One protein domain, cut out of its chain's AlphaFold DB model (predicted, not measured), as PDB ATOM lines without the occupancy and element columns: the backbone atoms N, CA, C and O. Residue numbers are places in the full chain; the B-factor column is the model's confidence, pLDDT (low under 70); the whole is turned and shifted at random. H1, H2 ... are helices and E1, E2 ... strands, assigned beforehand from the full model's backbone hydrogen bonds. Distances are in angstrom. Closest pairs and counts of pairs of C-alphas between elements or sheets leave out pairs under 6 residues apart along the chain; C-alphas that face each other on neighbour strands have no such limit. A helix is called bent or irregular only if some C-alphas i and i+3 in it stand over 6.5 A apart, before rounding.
ATOM      1  N   LYS A   2     -49.311 -36.088 -25.180       55.03
ATOM      2  CA  LYS A   2     -48.051 -35.768 -24.453       55.03
ATOM      3  C   LYS A   2     -46.808 -35.484 -25.333       55.03
ATOM      4  O   LYS A   2     -45.965 -34.684 -24.954       55.03
ATOM      5  N   ARG A   3     -46.711 -36.090 -26.526       58.91
ATOM      6  CA  ARG A   3     -45.577 -35.909 -27.460       58.91
ATOM      7  C   ARG A   3     -45.559 -34.547 -28.176       58.91
ATOM      8  O   ARG A   3     -44.486 -34.068 -28.516       58.91
ATOM      9  N   PHE A   4     -46.717 -33.904 -28.347       61.75
ATOM     10  CA  PHE A   4     -46.811 -32.576 -28.969       61.75
ATOM     11  C   PHE A   4     -46.340 -31.463 -28.022       61.75
ATOM     12  O   PHE A   4     -45.625 -30.561 -28.445       61.75
ATOM     13  N   PHE A   5     -46.654 -31.576 -26.727       64.25
ATOM     14  CA  PHE A   5     -46.175 -30.634 -25.709       64.25
ATOM     15  C   PHE A   5     -44.656 -30.707 -25.505       64.25
ATOM     16  O   PHE A   5     -44.014 -29.674 -25.339       64.25
ATOM     17  N   ALA A   6     -44.066 -31.905 -25.588       66.56
ATOM     18  CA  ALA A   6     -42.613 -32.071 -25.520       66.56
ATOM     19  C   ALA A   6     -41.898 -31.421 -26.722       66.56
ATOM     20  O   ALA A   6     -40.896 -30.735 -26.537       66.56
ATOM     21  N   GLY A   7     -42.435 -31.574 -27.939       70.00
ATOM     22  CA  GLY A   7     -41.880 -30.936 -29.139       70.00
ATOM     23  C   GLY A   7     -41.953 -29.406 -29.100       70.00
ATOM     24  O   GLY A   7     -40.978 -28.739 -29.440       70.00
ATOM     25  N   LEU A   8     -43.070 -28.847 -28.617       75.81
ATOM     26  CA  LEU A   8     -43.240 -27.399 -28.460       75.81
ATOM     27  C   LEU A   8     -42.267 -26.816 -27.417       75.81
ATOM     28  O   LEU A   8     -41.680 -25.762 -27.645       75.81
ATOM     29  N   ALA A   9     -42.051 -27.525 -26.304       77.12
ATOM     30  CA  ALA A   9     -41.111 -27.108 -25.266       77.12
ATOM     31  C   ALA A   9     -39.657 -27.099 -25.770       77.12
ATOM     32  O   ALA A   9     -38.930 -26.138 -25.528       77.12
ATOM     33  N   ILE A  10     -39.241 -28.125 -26.522       84.31
ATOM     34  CA  ILE A  10     -37.882 -28.209 -27.082       84.31
ATOM     35  C   ILE A  10     -37.651 -27.107 -28.124       84.31
ATOM     36  O   ILE A  10     -36.609 -26.458 -28.098       84.31
ATOM     37  N   ALA A  11     -38.627 -26.847 -28.999       82.56
ATOM     38  CA  ALA A  11     -38.541 -25.755 -29.967       82.56
ATOM     39  C   ALA A  11     -38.428 -24.383 -29.277       82.56
ATOM     40  O   ALA A  11     -37.634 -23.547 -29.704       82.56
ATOM     41  N   GLY A  12     -39.161 -24.175 -28.177       86.00
ATOM     42  CA  GLY A  12     -39.061 -22.962 -27.364       86.00
ATOM     43  C   GLY A  12     -37.681 -22.779 -26.725       86.00
ATOM     44  O   GLY A  12     -37.104 -21.697 -26.816       86.00
ATOM     45  N   VAL A  13     -37.116 -23.840 -26.136       89.25
ATOM     46  CA  VAL A  13     -35.772 -23.799 -25.529       89.25
ATOM     47  C   VAL A  13     -34.695 -23.553 -26.587       89.25
ATOM     48  O   VAL A  13     -33.842 -22.693 -26.392       89.25
ATOM     49  N   LEU A  14     -34.754 -24.241 -27.731       88.44
ATOM     50  CA  LEU A  14     -33.803 -24.031 -28.829       88.44
ATOM     51  C   LEU A  14     -33.906 -22.618 -29.415       88.44
ATOM     52  O   LEU A  14     -32.879 -21.994 -29.677       88.44
ATOM     53  N   GLY A  15     -35.124 -22.091 -29.572       87.88
ATOM     54  CA  GLY A  15     -35.350 -20.712 -30.005       87.88
ATOM     55  C   GLY A  15     -34.754 -19.693 -29.031       87.88
ATOM     56  O   GLY A  15     -34.058 -18.773 -29.456       87.88
ATOM     57  N   LEU A  16     -34.942 -19.898 -27.724       88.81
ATOM     58  CA  LEU A  16     -34.340 -19.047 -26.695       88.81
ATOM     59  C   LEU A  16     -32.806 -19.114 -26.734       88.81
ATOM     60  O   LEU A  16     -32.149 -18.074 -26.733       88.81
ATOM     61  N   CYS A  17     -32.227 -20.316 -26.827       86.38
ATOM     62  CA  CYS A  17     -30.779 -20.496 -26.954       86.38
ATOM     63  C   CYS A  17     -30.214 -19.786 -28.192       86.38
ATOM     64  O   CYS A  17     -29.149 -19.175 -28.114       86.38
ATOM     65  N   PHE A  18     -30.930 -19.829 -29.318       87.81
ATOM     66  CA  PHE A  18     -30.514 -19.165 -30.551       87.81
ATOM     67  C   PHE A  18     -30.514 -17.637 -30.415       87.81
ATOM     68  O   PHE A  18     -29.540 -16.988 -30.792       87.81
ATOM     69  N   ILE A  19     -31.556 -17.058 -29.806       86.38
ATOM     70  CA  ILE A  19     -31.622 -15.613 -29.536       86.38
ATOM     71  C   ILE A  19     -30.475 -15.185 -28.614       86.38
ATOM     72  O   ILE A  19     -29.782 -14.209 -28.903       86.38
ATOM     73  N   VAL A  20     -30.224 -15.937 -27.538       87.50
ATOM     74  CA  VAL A  20     -29.113 -15.658 -26.613       87.50
ATOM     75  C   VAL A  20     -27.768 -15.701 -27.343       87.50
ATOM     76  O   VAL A  20     -26.934 -14.820 -27.141       87.50
ATOM     77  N   ALA A  21     -27.560 -16.672 -28.237       82.62
ATOM     78  CA  ALA A  21     -26.336 -16.764 -29.028       82.62
ATOM     79  C   ALA A  21     -26.130 -15.544 -29.947       82.62
ATOM     80  O   ALA A  21     -25.009 -15.039 -30.036       82.62
ATOM     81  N   ILE A  22     -27.194 -15.042 -30.588       83.06
ATOM     82  CA  ILE A  22     -27.136 -13.830 -31.421       83.06
ATOM     83  C   ILE A  22     -26.779 -12.609 -30.571       83.06
ATOM     84  O   ILE A  22     -25.840 -11.892 -30.907       83.06
ATOM     85  N   VAL A  23     -27.453 -12.408 -29.436       82.62
ATOM     86  CA  VAL A  23     -27.197 -11.255 -28.554       82.62
ATOM     87  C   VAL A  23     -25.757 -11.261 -28.038       82.62
ATOM     88  O   VAL A  23     -25.088 -10.231 -28.058       82.62
ATOM     89  N   ILE A  24     -25.239 -12.421 -27.620       82.69
ATOM     90  CA  ILE A  24     -23.840 -12.543 -27.182       82.69
ATOM     91  C   ILE A  24     -22.880 -12.209 -28.329       82.69
ATOM     92  O   ILE A  24     -21.860 -11.553 -28.106       82.69
ATOM     93  N   ARG A  25     -23.183 -12.648 -29.556       77.88
ATOM     94  CA  ARG A  25     -22.366 -12.349 -30.736       77.88
ATOM     95  C   ARG A  25     -22.349 -10.849 -31.039       77.88
ATOM     96  O   ARG A  25     -21.264 -10.305 -31.240       77.88
ATOM     97  N   ASP A  26     -23.500 -10.187 -30.999       79.00
ATOM     98  CA  ASP A  26     -23.610  -8.746 -31.243       79.00
ATOM     99  C   ASP A  26     -22.910  -7.930 -30.153       79.00
ATOM    100  O   ASP A  26     -22.156  -7.007 -30.462       79.00
ATOM    101  N   LEU A  27     -23.059  -8.313 -28.880       79.50
ATOM    102  CA  LEU A  27     -22.341  -7.682 -27.769       79.50
ATOM    103  C   LEU A  27     -20.822  -7.817 -27.925       79.50
ATOM    104  O   LEU A  27     -20.091  -6.844 -27.740       79.50
ATOM    105  N   LYS A  28     -20.336  -9.002 -28.314       77.06
ATOM    106  CA  LYS A  28     -18.905  -9.234 -28.563       77.06
ATOM    107  C   LYS A  28     -18.375  -8.434 -29.749       77.06
ATOM    108  O   LYS A  28     -17.222  -8.008 -29.715       77.06
ATOM    109  N   HIS A  29     -19.166  -8.258 -30.805       75.88
ATOM    110  CA  HIS A  29     -18.761  -7.440 -31.946       75.88
ATOM    111  C   HIS A  29     -18.754  -5.953 -31.581       75.88
ATOM    112  O   HIS A  29     -17.808  -5.240 -31.919       75.88
ATOM    113  N   LYS A  30     -19.776  -5.475 -30.866       76.69
ATOM    114  CA  LYS A  30     -19.849  -4.077 -30.435       76.69
ATOM    115  C   LYS A  30     -18.694  -3.720 -29.500       76.69
ATOM    116  O   LYS A  30     -18.025  -2.721 -29.724       76.69
ATOM    117  N   SER A  31     -18.408  -4.581 -28.522       76.75
ATOM    118  CA  SER A  31     -17.266  -4.414 -27.618       76.75
ATOM    119  C   SER A  31     -15.939  -4.345 -28.386       76.75
ATOM    120  O   SER A  31     -15.153  -3.435 -28.159       76.75
ATOM    121  N   TRP A  32     -15.712  -5.224 -29.363       75.69
ATOM    122  CA  TRP A  32     -14.510  -5.156 -30.203       75.69
ATOM    123  C   TRP A  32     -14.355  -3.798 -30.908       75.69
ATOM    124  O   TRP A  32     -13.307  -3.167 -30.827       75.69
ATOM    125  N   MET A  33     -15.423  -3.302 -31.532       77.31
ATOM    126  CA  MET A  33     -15.388  -2.017 -32.240       77.31
ATOM    127  C   MET A  33     -15.204  -0.810 -31.312       77.31
ATOM    128  O   MET A  33     -14.689   0.214 -31.749       77.31
ATOM    129  N   GLU A  34     -15.629  -0.909 -30.054       78.56
ATOM    130  CA  GLU A  34     -15.577   0.194 -29.093       78.56
ATOM    131  C   GLU A  34     -14.252   0.232 -28.313       78.56
ATOM    132  O   GLU A  34     -13.658   1.297 -28.151       78.56
ATOM    133  N   TYR A  35     -13.749  -0.924 -27.867       77.56
ATOM    134  CA  TYR A  35     -12.578  -0.995 -26.989       77.56
ATOM    135  C   TYR A  35     -11.247  -1.073 -27.748       77.56
ATOM    136  O   TYR A  35     -10.283  -0.421 -27.343       77.56
ATOM    137  N   THR A  36     -11.181  -1.799 -28.868       80.81
ATOM    138  CA  THR A  36      -9.924  -2.023 -29.604       80.81
ATOM    139  C   THR A  36      -9.287  -0.737 -30.150       80.81
ATOM    140  O   THR A  36      -8.072  -0.577 -30.012       80.81
ATOM    141  N   PRO A  37     -10.041   0.249 -30.676       80.19
ATOM    142  CA  PRO A  37      -9.483   1.564 -30.999       80.19
ATOM    143  C   PRO A  37      -8.802   2.253 -29.808       80.19
ATOM    144  O   PRO A  37      -7.741   2.866 -29.959       80.19
ATOM    145  N   GLY A  38      -9.403   2.145 -28.619       79.19
ATOM    146  CA  GLY A  38      -8.857   2.694 -27.379       79.19
ATOM    147  C   GLY A  38      -7.557   2.003 -26.969       79.19
ATOM    148  O   GLY A  38      -6.592   2.676 -26.615       79.19
ATOM    149  N   GLU A  39      -7.506   0.676 -27.086       80.75
ATOM    150  CA  GLU A  39      -6.307  -0.138 -26.848       80.75
ATOM    151  C   GLU A  39      -5.160   0.248 -27.787       80.75
ATOM    152  O   GLU A  39      -4.040   0.505 -27.336       80.75
ATOM    153  N   ILE A  40      -5.450   0.370 -29.085       84.56
ATOM    154  CA  ILE A  40      -4.472   0.769 -30.101       84.56
ATOM    155  C   ILE A  40      -3.916   2.170 -29.812       84.56
ATOM    156  O   ILE A  40      -2.705   2.378 -29.875       84.56
ATOM    157  N   ASN A  41      -4.774   3.126 -29.447       81.44
ATOM    158  CA  ASN A  41      -4.335   4.477 -29.098       81.44
ATOM    159  C   ASN A  41      -3.457   4.497 -27.841       81.44
ATOM    160  O   ASN A  41      -2.447   5.192 -27.827       81.44
ATOM    161  N   ARG A  42      -3.797   3.724 -26.803       79.19
ATOM    162  CA  ARG A  42      -2.971   3.622 -25.586       79.19
ATOM    163  C   ARG A  42      -1.590   3.041 -25.883       79.19
ATOM    164  O   ARG A  42      -0.591   3.569 -25.399       79.19
ATOM    165  N   LEU A  43      -1.522   1.998 -26.711       83.12
ATOM    166  CA  LEU A  43      -0.247   1.454 -27.177       83.12
ATOM    167  C   LEU A  43       0.551   2.493 -27.972       83.12
ATOM    168  O   LEU A  43       1.752   2.623 -27.759       83.12
ATOM    169  N   ALA A  44      -0.107   3.267 -28.836       84.50
ATOM    170  CA  ALA A  44       0.538   4.321 -29.612       84.50
ATOM    171  C   ALA A  44       1.120   5.439 -28.732       84.50
ATOM    172  O   ALA A  44       2.241   5.872 -28.985       84.50
ATOM    173  N   VAL A  45       0.418   5.846 -27.664       83.56
ATOM    174  CA  VAL A  45       0.965   6.766 -26.645       83.56
ATOM    175  C   VAL A  45       2.246   6.189 -26.046       83.56
ATOM    176  O   VAL A  45       3.242   6.896 -25.936       83.56
ATOM    177  N   GLY A  46       2.243   4.902 -25.688       82.56
ATOM    178  CA  GLY A  46       3.427   4.236 -25.145       82.56
ATOM    179  C   GLY A  46       4.607   4.220 -26.119       82.56
ATOM    180  O   GLY A  46       5.732   4.508 -25.721       82.56
ATOM    181  N   VAL A  47       4.352   3.923 -27.397       85.38
ATOM    182  CA  VAL A  47       5.362   3.935 -28.472       85.38
ATOM    183  C   VAL A  47       5.972   5.321 -28.659       85.38
ATOM    184  O   VAL A  47       7.190   5.441 -28.773       85.38
ATOM    185  N   GLU A  48       5.144   6.362 -28.675       83.00
ATOM    186  CA  GLU A  48       5.619   7.742 -28.780       83.00
ATOM    187  C   GLU A  48       6.402   8.165 -27.532       83.00
ATOM    188  O   GLU A  48       7.487   8.721 -27.671       83.00
ATOM    189  N   ALA A  49       5.946   7.806 -26.330       82.25
ATOM    190  CA  ALA A  49       6.679   8.071 -25.092       82.25
ATOM    191  C   ALA A  49       8.050   7.368 -25.061       82.25
ATOM    192  O   ALA A  49       9.044   7.966 -24.654       82.25
ATOM    193  N   PHE A  50       8.135   6.120 -25.543       85.25
ATOM    194  CA  PHE A  50       9.415   5.420 -25.697       85.25
ATOM    195  C   PHE A  50      10.336   6.164 -26.669       85.25
ATOM    196  O   PHE A  50      11.516   6.347 -26.377       85.25
ATOM    197  N   ARG A  51       9.801   6.628 -27.806       84.88
ATOM    198  CA  ARG A  51      10.561   7.419 -28.782       84.88
ATOM    199  C   ARG A  51      11.067   8.726 -28.186       84.88
ATOM    200  O   ARG A  51      12.202   9.100 -28.459       84.88
ATOM    201  N   GLU A  52      10.251   9.417 -27.402       84.44
ATOM    202  CA  GLU A  52      10.647  10.659 -26.737       84.44
ATOM    203  C   GLU A  52      11.755  10.428 -25.699       84.44
ATOM    204  O   GLU A  52      12.687  11.226 -25.624       84.44
ATOM    205  N   GLU A  53      11.704   9.326 -24.944       84.25
ATOM    206  CA  GLU A  53      12.706   9.002 -23.917       84.25
ATOM    207  C   GLU A  53      14.017   8.450 -24.514       84.25
ATOM    208  O   GLU A  53      15.102   8.795 -24.052       84.25
ATOM    209  N   GLN A  54      13.934   7.600 -25.544       84.94
ATOM    210  CA  GLN A  54      15.076   6.855 -26.101       84.94
ATOM    211  C   GLN A  54      15.595   7.413 -27.436       84.94
ATOM    212  O   GLN A  54      16.633   6.977 -27.934       84.94
ATOM    213  N   GLY A  55      14.874   8.349 -28.059       82.12
ATOM    214  CA  GLY A  55      15.198   8.916 -29.374       82.12
ATOM    215  C   GLY A  55      14.943   7.979 -30.562       82.12
ATOM    216  O   GLY A  55      15.189   8.361 -31.707       82.12
ATOM    217  N   VAL A  56      14.448   6.760 -30.322       86.25
ATOM    218  CA  VAL A  56      14.196   5.728 -31.340       86.25
ATOM    219  C   VAL A  56      12.868   5.024 -31.090       86.25
ATOM    220  O   VAL A  56      12.426   4.910 -29.951       86.25
ATOM    221  N   TYR A  57      12.227   4.525 -32.148       86.00
ATOM    222  CA  TYR A  57      11.056   3.663 -31.995       86.00
ATOM    223  C   TYR A  57      11.454   2.294 -31.412       86.00
ATOM    224  O   TYR A  57      12.524   1.784 -31.754       86.00
ATOM    225  N   PRO A  58      10.606   1.685 -30.564       85.81
ATOM    226  CA  PRO A  58      10.881   0.375 -29.983       85.81
ATOM    227  C   PRO A  58      10.939  -0.701 -31.070       85.81
ATOM    228  O   PRO A  58      10.225  -0.629 -32.068       85.81
ATOM    229  N   GLY A  59      11.747  -1.742 -30.872       82.81
ATOM    230  CA  GLY A  59      11.766  -2.900 -31.770       82.81
ATOM    231  C   GLY A  59      10.549  -3.811 -31.578       82.81
ATOM    232  O   GLY A  59      10.116  -4.498 -32.507       82.81
ATOM    233  N   LYS A  60       9.989  -3.823 -30.362       84.94
ATOM    234  CA  LYS A  60       8.856  -4.660 -29.943       84.94
ATOM    235  C   LYS A  60       7.989  -3.929 -28.920       84.94
ATOM    236  O   LYS A  60       8.504  -3.203 -28.079       84.94
ATOM    237  N   LEU A  61       6.685  -4.225 -28.882       84.56
ATOM    238  CA  LEU A  61       5.783  -3.645 -27.870       84.56
ATOM    239  C   LEU A  61       6.163  -4.008 -26.426       84.56
ATOM    240  O   LEU A  61       5.845  -3.263 -25.507       84.56
ATOM    241  N   SER A  62       6.860  -5.126 -26.206       81.25
ATOM    242  CA  SER A  62       7.354  -5.506 -24.877       81.25
ATOM    243  C   SER A  62       8.363  -4.508 -24.303       81.25
ATOM    244  O   SER A  62       8.472  -4.389 -23.088       81.25
ATOM    245  N   GLU A  63       9.078  -3.771 -25.159       83.12
ATOM    246  CA  GLU A  63      10.053  -2.754 -24.740       83.12
ATOM    247  C   GLU A  63       9.363  -1.528 -24.128       83.12
ATOM    248  O   GLU A  63       9.958  -0.819 -23.328       83.12
ATOM    249  N   LEU A  64       8.068  -1.321 -24.385       82.25
ATOM    250  CA  LEU A  64       7.307  -0.229 -23.771       82.25
ATOM    251  C   LEU A  64       7.227  -0.344 -22.242       82.25
ATOM    252  O   LEU A  64       7.044   0.654 -21.554       82.25
ATOM    253  N   GLN A  65       7.400  -1.544 -21.681       79.75
ATOM    254  CA  GLN A  65       7.381  -1.754 -20.228       79.75
ATOM    255  C   GLN A  65       8.567  -1.081 -19.514       79.75
ATOM    256  O   GLN A  65       8.493  -0.806 -18.309       79.75
ATOM    257  N   THR A  66       9.650  -0.787 -20.243       77.69
ATOM    258  CA  THR A  66      10.849  -0.157 -19.679       77.69
ATOM    259  C   THR A  66      10.729   1.361 -19.564       77.69
ATOM    260  O   THR A  66      11.478   1.950 -18.794       77.69
ATOM    261  N   VAL A  67       9.771   1.991 -20.256       77.38
ATOM    262  CA  VAL A  67       9.521   3.445 -20.198       77.38
ATOM    263  C   VAL A  67       9.092   3.835 -18.791       77.38
ATOM    264  O   VAL A  67       8.195   3.222 -18.206       77.38
ATOM    265  N   SER A  68       9.716   4.861 -18.224       60.88
ATOM    266  CA  SER A  68       9.456   5.251 -16.830       60.88
ATOM    267  C   SER A  68       8.132   6.012 -16.667       60.88
ATOM    268  O   SER A  68       7.500   5.920 -15.618       60.88
ATOM    269  N   GLY A  69       7.671   6.701 -17.717       64.38
ATOM    270  CA  GLY A  69       6.458   7.534 -17.719       64.38
ATOM    271  C   GLY A  69       5.136   6.823 -18.038       64.38
ATOM    272  O   GLY A  69       4.086   7.464 -18.050       64.38
ATOM    273  N   LEU A  70       5.144   5.515 -18.306       71.56
ATOM    274  CA  LEU A  70       3.921   4.768 -18.614       71.56
ATOM    275  C   LEU A  70       3.144   4.476 -17.318       71.56
ATOM    276  O   LEU A  70       3.535   3.610 -16.540       71.56
ATOM    277  N   HIS A  71       2.044   5.200 -17.080       63.75
ATOM    278  CA  HIS A  71       1.211   5.040 -15.875       63.75
ATOM    279  C   HIS A  71       0.500   3.675 -15.784       63.75
ATOM    280  O   HIS A  71       0.174   3.232 -14.690       63.75
ATOM    281  N   ASP A  72       0.357   2.968 -16.908       72.12
ATOM    282  CA  ASP A  72      -0.454   1.753 -17.039       72.12
ATOM    283  C   ASP A  72       0.390   0.509 -17.401       72.12
ATOM    284  O   ASP A  72       0.034  -0.271 -18.288       72.12
ATOM    285  N   LYS A  73       1.538   0.295 -16.736       73.88
ATOM    286  CA  LYS A  73       2.425  -0.862 -17.014       73.88
ATOM    287  C   LYS A  73       1.736  -2.211 -16.822       73.88
ATOM    288  O   LYS A  73       1.951  -3.125 -17.616       73.88
ATOM    289  N   GLU A  74       0.910  -2.330 -15.786       75.38
ATOM    290  CA  GLU A  74       0.163  -3.553 -15.491       75.38
ATOM    291  C   GLU A  74      -0.838  -3.859 -16.609       75.38
ATOM    292  O   GLU A  74      -0.781  -4.935 -17.201       75.38
ATOM    293  N   TYR A  75      -1.649  -2.878 -17.007       74.88
ATOM    294  CA  TYR A  75      -2.572  -3.014 -18.134       74.88
ATOM    295  C   TYR A  75      -1.851  -3.373 -19.441       74.88
ATOM    296  O   TYR A  75      -2.281  -4.266 -20.167       74.88
ATOM    297  N   LEU A  76      -0.710  -2.736 -19.722       77.69
ATOM    298  CA  LEU A  76       0.102  -3.041 -20.898       77.69
ATOM    299  C   LEU A  76       0.638  -4.482 -20.856       77.69
ATOM    300  O   LEU A  76       0.654  -5.166 -21.877       77.69
ATOM    301  N   SER A  77       1.035  -4.969 -19.677       78.56
ATOM    302  CA  SER A  77       1.452  -6.361 -19.491       78.56
ATOM    303  C   SER A  77       0.314  -7.350 -19.754       78.56
ATOM    304  O   SER A  77       0.529  -8.357 -20.426       78.56
ATOM    305  N   GLU A  78      -0.911  -7.050 -19.311       77.25
ATOM    306  CA  GLU A  78      -2.073  -7.916 -19.532       77.25
ATOM    307  C   GLU A  78      -2.493  -7.957 -20.998       77.25
ATOM    308  O   GLU A  78      -2.834  -9.018 -21.534       77.25
ATOM    309  N   LEU A  79      -2.422  -6.797 -21.646       77.50
ATOM    310  CA  LEU A  79      -2.737  -6.608 -23.048       77.50
ATOM    311  C   LEU A  79      -1.740  -7.364 -23.940       77.50
ATOM    312  O   LEU A  79      -2.148  -8.111 -24.828       77.50
ATOM    313  N   LEU A  80      -0.440  -7.272 -23.643       77.25
ATOM    314  CA  LEU A  80       0.611  -8.011 -24.356       77.25
ATOM    315  C   LEU A  80       0.644  -9.507 -24.033       77.25
ATOM    316  O   LEU A  80       1.042 -10.300 -24.884       77.25
ATOM    317  N   ALA A  81       0.201  -9.913 -22.841       77.06
ATOM    318  CA  ALA A  81       0.035 -11.322 -22.491       77.06
ATOM    319  C   ALA A  81      -1.120 -11.996 -23.256       77.06
ATOM    320  O   ALA A  81      -1.307 -13.206 -23.133       77.06
ATOM    321  N   GLY A  82      -1.909 -11.239 -24.030       65.88
ATOM    322  CA  GLY A  82      -2.996 -11.779 -24.843       65.88
ATOM    323  C   GLY A  82      -4.148 -12.345 -24.011       65.88
ATOM    324  O   GLY A  82      -4.926 -13.154 -24.517       65.88
ATOM    325  N   LYS A  83      -4.289 -11.925 -22.741       62.84
ATOM    326  CA  LYS A  83      -5.351 -12.412 -21.838       62.84
ATOM    327  C   LYS A  83      -6.763 -12.150 -22.378       62.84
ATOM    328  O   LYS A  83      -7.692 -12.863 -22.014       62.84
ATOM    329  N   SER A  84      -6.930 -11.165 -23.260       62.84
ATOM    330  CA  SER A  84      -8.199 -10.842 -23.923       62.84
ATOM    331  C   SER A  84      -8.516 -11.713 -25.147       62.84
ATOM    332  O   SER A  84      -9.586 -11.565 -25.733       62.84
ATOM    333  N   GLY A  85      -7.620 -12.625 -25.551       66.56
ATOM    334  CA  GLY A  85      -7.746 -13.398 -26.794       66.56
ATOM    335  C   GLY A  85      -7.366 -12.612 -28.056       66.56
ATOM    336  O   GLY A  85      -7.517 -13.125 -29.170       66.56
ATOM    337  N   ASN A  86      -6.858 -11.389 -27.889       77.00
ATOM    338  CA  ASN A  86      -6.394 -10.523 -28.966       77.00
ATOM    339  C   ASN A  86      -4.870 -10.613 -29.093       77.00
ATOM    340  O   ASN A  86      -4.154 -10.626 -28.092       77.00
ATOM    341  N   GLN A  87      -4.374 -10.655 -30.325       80.88
ATOM    342  CA  GLN A  87      -2.951 -10.598 -30.633       80.88
ATOM    343  C   GLN A  87      -2.578  -9.204 -31.116       80.88
ATOM    344  O   GLN A  87      -3.174  -8.686 -32.056       80.88
ATOM    345  N   TYR A  88      -1.559  -8.621 -30.495       83.44
ATOM    346  CA  TYR A  88      -1.043  -7.305 -30.849       83.44
ATOM    347  C   TYR A  88       0.244  -7.460 -31.649       83.44
ATOM    348  O   TYR A  88       1.209  -8.066 -31.184       83.44
ATOM    349  N   GLN A  89       0.263  -6.902 -32.854       84.81
ATOM    350  CA  GLN A  89       1.450  -6.792 -33.686       84.81
ATOM    351  C   GLN A  89       1.842  -5.328 -33.826       84.81
ATOM    352  O   GLN A  89       1.001  -4.431 -33.882       84.81
ATOM    353  N   TYR A  90       3.143  -5.108 -33.914       86.19
ATOM    354  CA  TYR A  90       3.734  -3.796 -34.090       86.19
ATOM    355  C   TYR A  90       4.768  -3.859 -35.196       86.19
ATOM    356  O   TYR A  90       5.558  -4.804 -35.261       86.19
ATOM    357  N   ARG A  91       4.747  -2.855 -36.068       86.06
ATOM    358  CA  ARG A  91       5.723  -2.702 -37.142       86.06
ATOM    359  C   ARG A  91       6.109  -1.241 -37.256       86.06
ATOM    360  O   ARG A  91       5.245  -0.374 -37.366       86.06
ATOM    361  N   THR A  92       7.405  -0.974 -37.266       84.69
ATOM    362  CA  THR A  92       7.921   0.329 -37.678       84.69
ATOM    363  C   THR A  92       7.742   0.490 -39.184       84.69
ATOM    364  O   THR A  92       7.867  -0.463 -39.956       84.69
ATOM    365  N   ALA A  93       7.429   1.706 -39.605       81.38
ATOM    366  CA  ALA A  93       7.336   2.096 -41.001       81.38
ATOM    367  C   ALA A  93       8.243   3.307 -41.239       81.38
ATOM    368  O   ALA A  93       8.586   4.041 -40.315       81.38
ATOM    369  N   SER A  94       8.618   3.553 -42.493       75.31
ATOM    370  CA  SER A  94       9.495   4.676 -42.857       75.31
ATOM    371  C   SER A  94       8.951   6.046 -42.436       75.31
ATOM    372  O   SER A  94       9.723   6.976 -42.237       75.31
ATOM    373  N   SER A  95       7.631   6.173 -42.302       78.69
ATOM    374  CA  SER A  95       6.933   7.405 -41.936       78.69
ATOM    375  C   SER A  95       6.186   7.303 -40.604       78.69
ATOM    376  O   SER A  95       5.277   8.098 -40.391       78.69
ATOM    377  N   GLY A  96       6.519   6.340 -39.731       84.50
ATOM    378  CA  GLY A  96       5.844   6.159 -38.444       84.50
ATOM    379  C   GLY A  96       5.807   4.720 -37.954       84.50
ATOM    380  O   GLY A  96       6.801   3.999 -38.013       84.50
ATOM    381  N   PHE A  97       4.651   4.286 -37.469       85.56
ATOM    382  CA  PHE A  97       4.460   2.912 -37.022       85.56
ATOM    383  C   PHE A  97       3.025   2.441 -37.226       85.56
ATOM    384  O   PHE A  97       2.087   3.227 -37.340       85.56
ATOM    385  N   VAL A  98       2.867   1.127 -37.278       86.94
ATOM    386  CA  VAL A  98       1.592   0.439 -37.426       86.94
ATOM    387  C   VAL A  98       1.372  -0.435 -36.203       86.94
ATOM    388  O   VAL A  98       2.268  -1.176 -35.790       86.94
ATOM    389  N   ILE A  99       0.162  -0.371 -35.652       86.88
ATOM    390  CA  ILE A  99      -0.320  -1.320 -34.653       86.88
ATOM    391  C   ILE A  99      -1.470  -2.099 -35.275       86.88
ATOM    392  O   ILE A  99      -2.455  -1.513 -35.725       86.88
ATOM    393  N   THR A 100      -1.342  -3.420 -35.278       86.25
ATOM    394  CA  THR A 100      -2.385  -4.337 -35.731       86.25
ATOM    395  C   THR A 100      -2.875  -5.139 -34.539       86.25
ATOM    396  O   THR A 100      -2.074  -5.733 -33.819       86.25
ATOM    397  N   VAL A 101      -4.185  -5.177 -34.331       85.56
ATOM    398  CA  VAL A 101      -4.823  -6.025 -33.324       85.56
ATOM    399  C   VAL A 101      -5.652  -7.062 -34.041       85.56
ATOM    400  O   VAL A 101      -6.555  -6.721 -34.802       85.56
ATOM    401  N   THR A 102      -5.353  -8.324 -33.787       83.44
ATOM    402  CA  THR A 102      -6.029  -9.451 -34.410       83.44
ATOM    403  C   THR A 102      -6.820 -10.210 -33.361       83.44
ATOM    404  O   THR A 102      -6.271 -10.705 -32.377       83.44
ATOM    405  N   LYS A 103      -8.128 -10.306 -33.566       81.19
ATOM    406  CA  LYS A 103      -9.030 -11.099 -32.743       81.19
ATOM    407  C   LYS A 103      -8.981 -12.544 -33.202       81.19
ATOM    408  O   LYS A 103      -9.325 -12.842 -34.346       81.19
ATOM    409  N   SER A 104      -8.607 -13.443 -32.298       68.81
ATOM    410  CA  SER A 104      -8.585 -14.869 -32.611       68.81
ATOM    411  C   SER A 104      -9.988 -15.390 -32.962       68.81
ATOM    412  O   SER A 104     -10.972 -15.205 -32.237       68.81
ATOM    413  N   ALA A 105     -10.078 -16.043 -34.118       64.31
ATOM    414  CA  ALA A 105     -11.267 -16.741 -34.576       64.31
ATOM    415  C   ALA A 105     -11.527 -17.984 -33.712       64.31
ATOM    416  O   ALA A 105     -10.712 -18.902 -33.667       64.31
ATOM    417  N   GLY A 106     -12.687 -18.050 -33.054       60.00
ATOM    418  CA  GLY A 106     -13.202 -19.328 -32.556       60.00
ATOM    419  C   GLY A 106     -13.650 -20.237 -33.710       60.00
ATOM    420  O   GLY A 106     -13.770 -19.783 -34.844       60.00
ATOM    421  N   LEU A 107     -14.002 -21.492 -33.407       50.19
ATOM    422  CA  LEU A 107     -14.470 -22.526 -34.359       50.19
ATOM    423  C   LEU A 107     -15.579 -22.093 -35.350       50.19
ATOM    424  O   LEU A 107     -15.810 -22.784 -36.337       50.19
ATOM    425  N   PHE A 108     -16.259 -20.966 -35.106       52.28
ATOM    426  CA  PHE A 108     -17.360 -20.445 -35.926       52.28
ATOM    427  C   PHE A 108     -17.260 -18.941 -36.241       52.28
ATOM    428  O   PHE A 108     -18.222 -18.360 -36.749       52.28
ATOM    429  N   SER A 109     -16.134 -18.294 -35.936       59.09
ATOM    430  CA  SER A 109     -15.950 -16.852 -36.146       59.09
ATOM    431  C   SER A 109     -14.819 -16.599 -37.129       59.09
ATOM    432  O   SER A 109     -13.850 -17.345 -37.151       59.09
ATOM    433  N   LYS A 110     -14.933 -15.551 -37.947       66.94
ATOM    434  CA  LYS A 110     -13.826 -15.117 -38.805       66.94
ATOM    435  C   LYS A 110     -12.805 -14.350 -37.972       66.94
ATOM    436  O   LYS A 110     -13.168 -13.708 -36.988       66.94
ATOM    437  N   GLU A 111     -11.543 -14.458 -38.367       72.50
ATOM    438  CA  GLU A 111     -10.466 -13.669 -37.785       72.50
ATOM    439  C   GLU A 111     -10.669 -12.220 -38.228       72.50
ATOM    440  O   GLU A 111     -10.864 -11.944 -39.414       72.50
ATOM    441  N   GLU A 112     -10.710 -11.309 -37.262       76.25
ATOM    442  CA  GLU A 112     -10.900  -9.881 -37.498       76.25
ATOM    443  C   GLU A 112      -9.608  -9.175 -37.107       76.25
ATOM    444  O   GLU A 112      -9.128  -9.332 -35.985       76.25
ATOM    445  N   ALA A 113      -9.039  -8.406 -38.030       81.69
ATOM    446  CA  ALA A 113      -7.872  -7.579 -37.769       81.69
ATOM    447  C   ALA A 113      -8.267  -6.104 -37.841       81.69
ATOM    448  O   ALA A 113      -9.035  -5.699 -38.712       81.69
ATOM    449  N   MET A 114      -7.743  -5.305 -36.921       82.25
ATOM    450  CA  MET A 114      -7.845  -3.855 -36.936       82.25
ATOM    451  C   MET A 114      -6.434  -3.293 -37.000       82.25
ATOM    452  O   MET A 114      -5.618  -3.552 -36.118       82.25
ATOM    453  N   GLU A 115      -6.143  -2.544 -38.054       82.50
ATOM    454  CA  GLU A 115      -4.839  -1.933 -38.274       82.50
ATOM    455  C   GLU A 115      -4.961  -0.420 -38.171       82.50
ATOM    456  O   GLU A 115      -5.872   0.177 -38.742       82.50
ATOM    457  N   LYS A 116      -4.033   0.211 -37.454       83.12
ATOM    458  CA  LYS A 116      -3.931   1.663 -37.428       83.12
ATOM    459  C   LYS A 116      -2.498   2.105 -37.636       83.12
ATOM    460  O   LYS A 116      -1.586   1.684 -36.921       83.12
ATOM    461  N   PHE A 117      -2.338   2.987 -38.612       83.88
ATOM    462  CA  PHE A 117      -1.096   3.684 -38.872       83.88
ATOM    463  C   PHE A 117      -1.041   4.985 -38.070       83.88
ATOM    464  O   PHE A 117      -2.026   5.721 -37.978       83.88
ATOM    465  N   PHE A 118       0.129   5.259 -37.511       82.75
ATOM    466  CA  PHE A 118       0.421   6.448 -36.735       82.75
ATOM    467  C   PHE A 118       1.617   7.168 -37.338       82.75
ATOM    468  O   PHE A 118       2.680   6.576 -37.530       82.75
ATOM    469  N   GLU A 119       1.429   8.456 -37.615       80.12
ATOM    470  CA  GLU A 119       2.505   9.339 -38.048       80.12
ATOM    471  C   GLU A 119       3.214   9.969 -36.833       80.12
ATOM    472  O   GLU A 119       2.538  10.395 -35.890       80.12
TER     473      GLU A 119
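This is residues 2 to 119 of the 146 residues of an uncharacterized protein of Verrucomicrobia bacterium ADurb.Bin118 (UniProt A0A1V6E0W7). What shape do these atoms make? A small three-stranded sheet, E1 to E3, has one arm of a very long bent helix, H1b, over one face, with the short hairpin of H2 and H3 packed on that arm through H2; the other arm, H1a, makes the length, its residues 2 to 24 sticking out. What builds it? The 118 printed residues have H1 H2 H3 E1 E2 E3 in that order, mixed helices and strands, the sheet antiparallel in order E1 - E2 - E3. How large? It is extended, radius of gyration of the C-alphas 20.8 A, spanning 77 by 27 by 20 A.

Where are the strands? E1 is residues 86 to 93, E2 96 to 103, 23.5 A, and E3 112 to 118, ending at C-alpha 118 (0.421, 6.448, -36.735). Where are the helices? H1, residues 2 to 54 from C-alpha 2 (-48.051, -35.768, -24.453), was assigned as one helix by its hydrogen bonds but is bent, C-alphas 34 and 37 being 6.5 A apart; its arms are H1a, 2 to 34, 48.7 A, and H1b, 37 to 54, 25.6 A. H2 is 61 to 66 and H3 73 to 80.

How do the strands pair? E1 E2 E3 form a meander, each the antiparallel neighbour of the one before, with N 89 and O 100 at 2.8 A and N 101 and O 114 at 2.8 A. What is on the sheet? H1b is, in two layers, helix on one face, at a height of 9.2 A; its closest C-alphas to E2 are Ile 40 and Ile 99, 6.5 A. H1a only grazes it with residues 29 to 33. How do the helices stand? H1b touches H2 with residues 43 to 50 alone, closest C-alphas Gly 46 and Leu 64, 6.1 A; H2 and H3, a hairpin, touch at C-alphas Gln 65 and Lys 73, 6.0 A. Every O i to N i+4 pair is within hydrogen-bond range in H1a, H1b and H3, but 0 of 2 in H2, where 3 of 3 O i to N i+3 pairs are.

Is it continuous? The printed part has no cut, and no link is long. Where is confidence low? The pLDDT is under 70 at residues 2 to 6, 68 to 69, 71, 82 to 85 and 104 to 110.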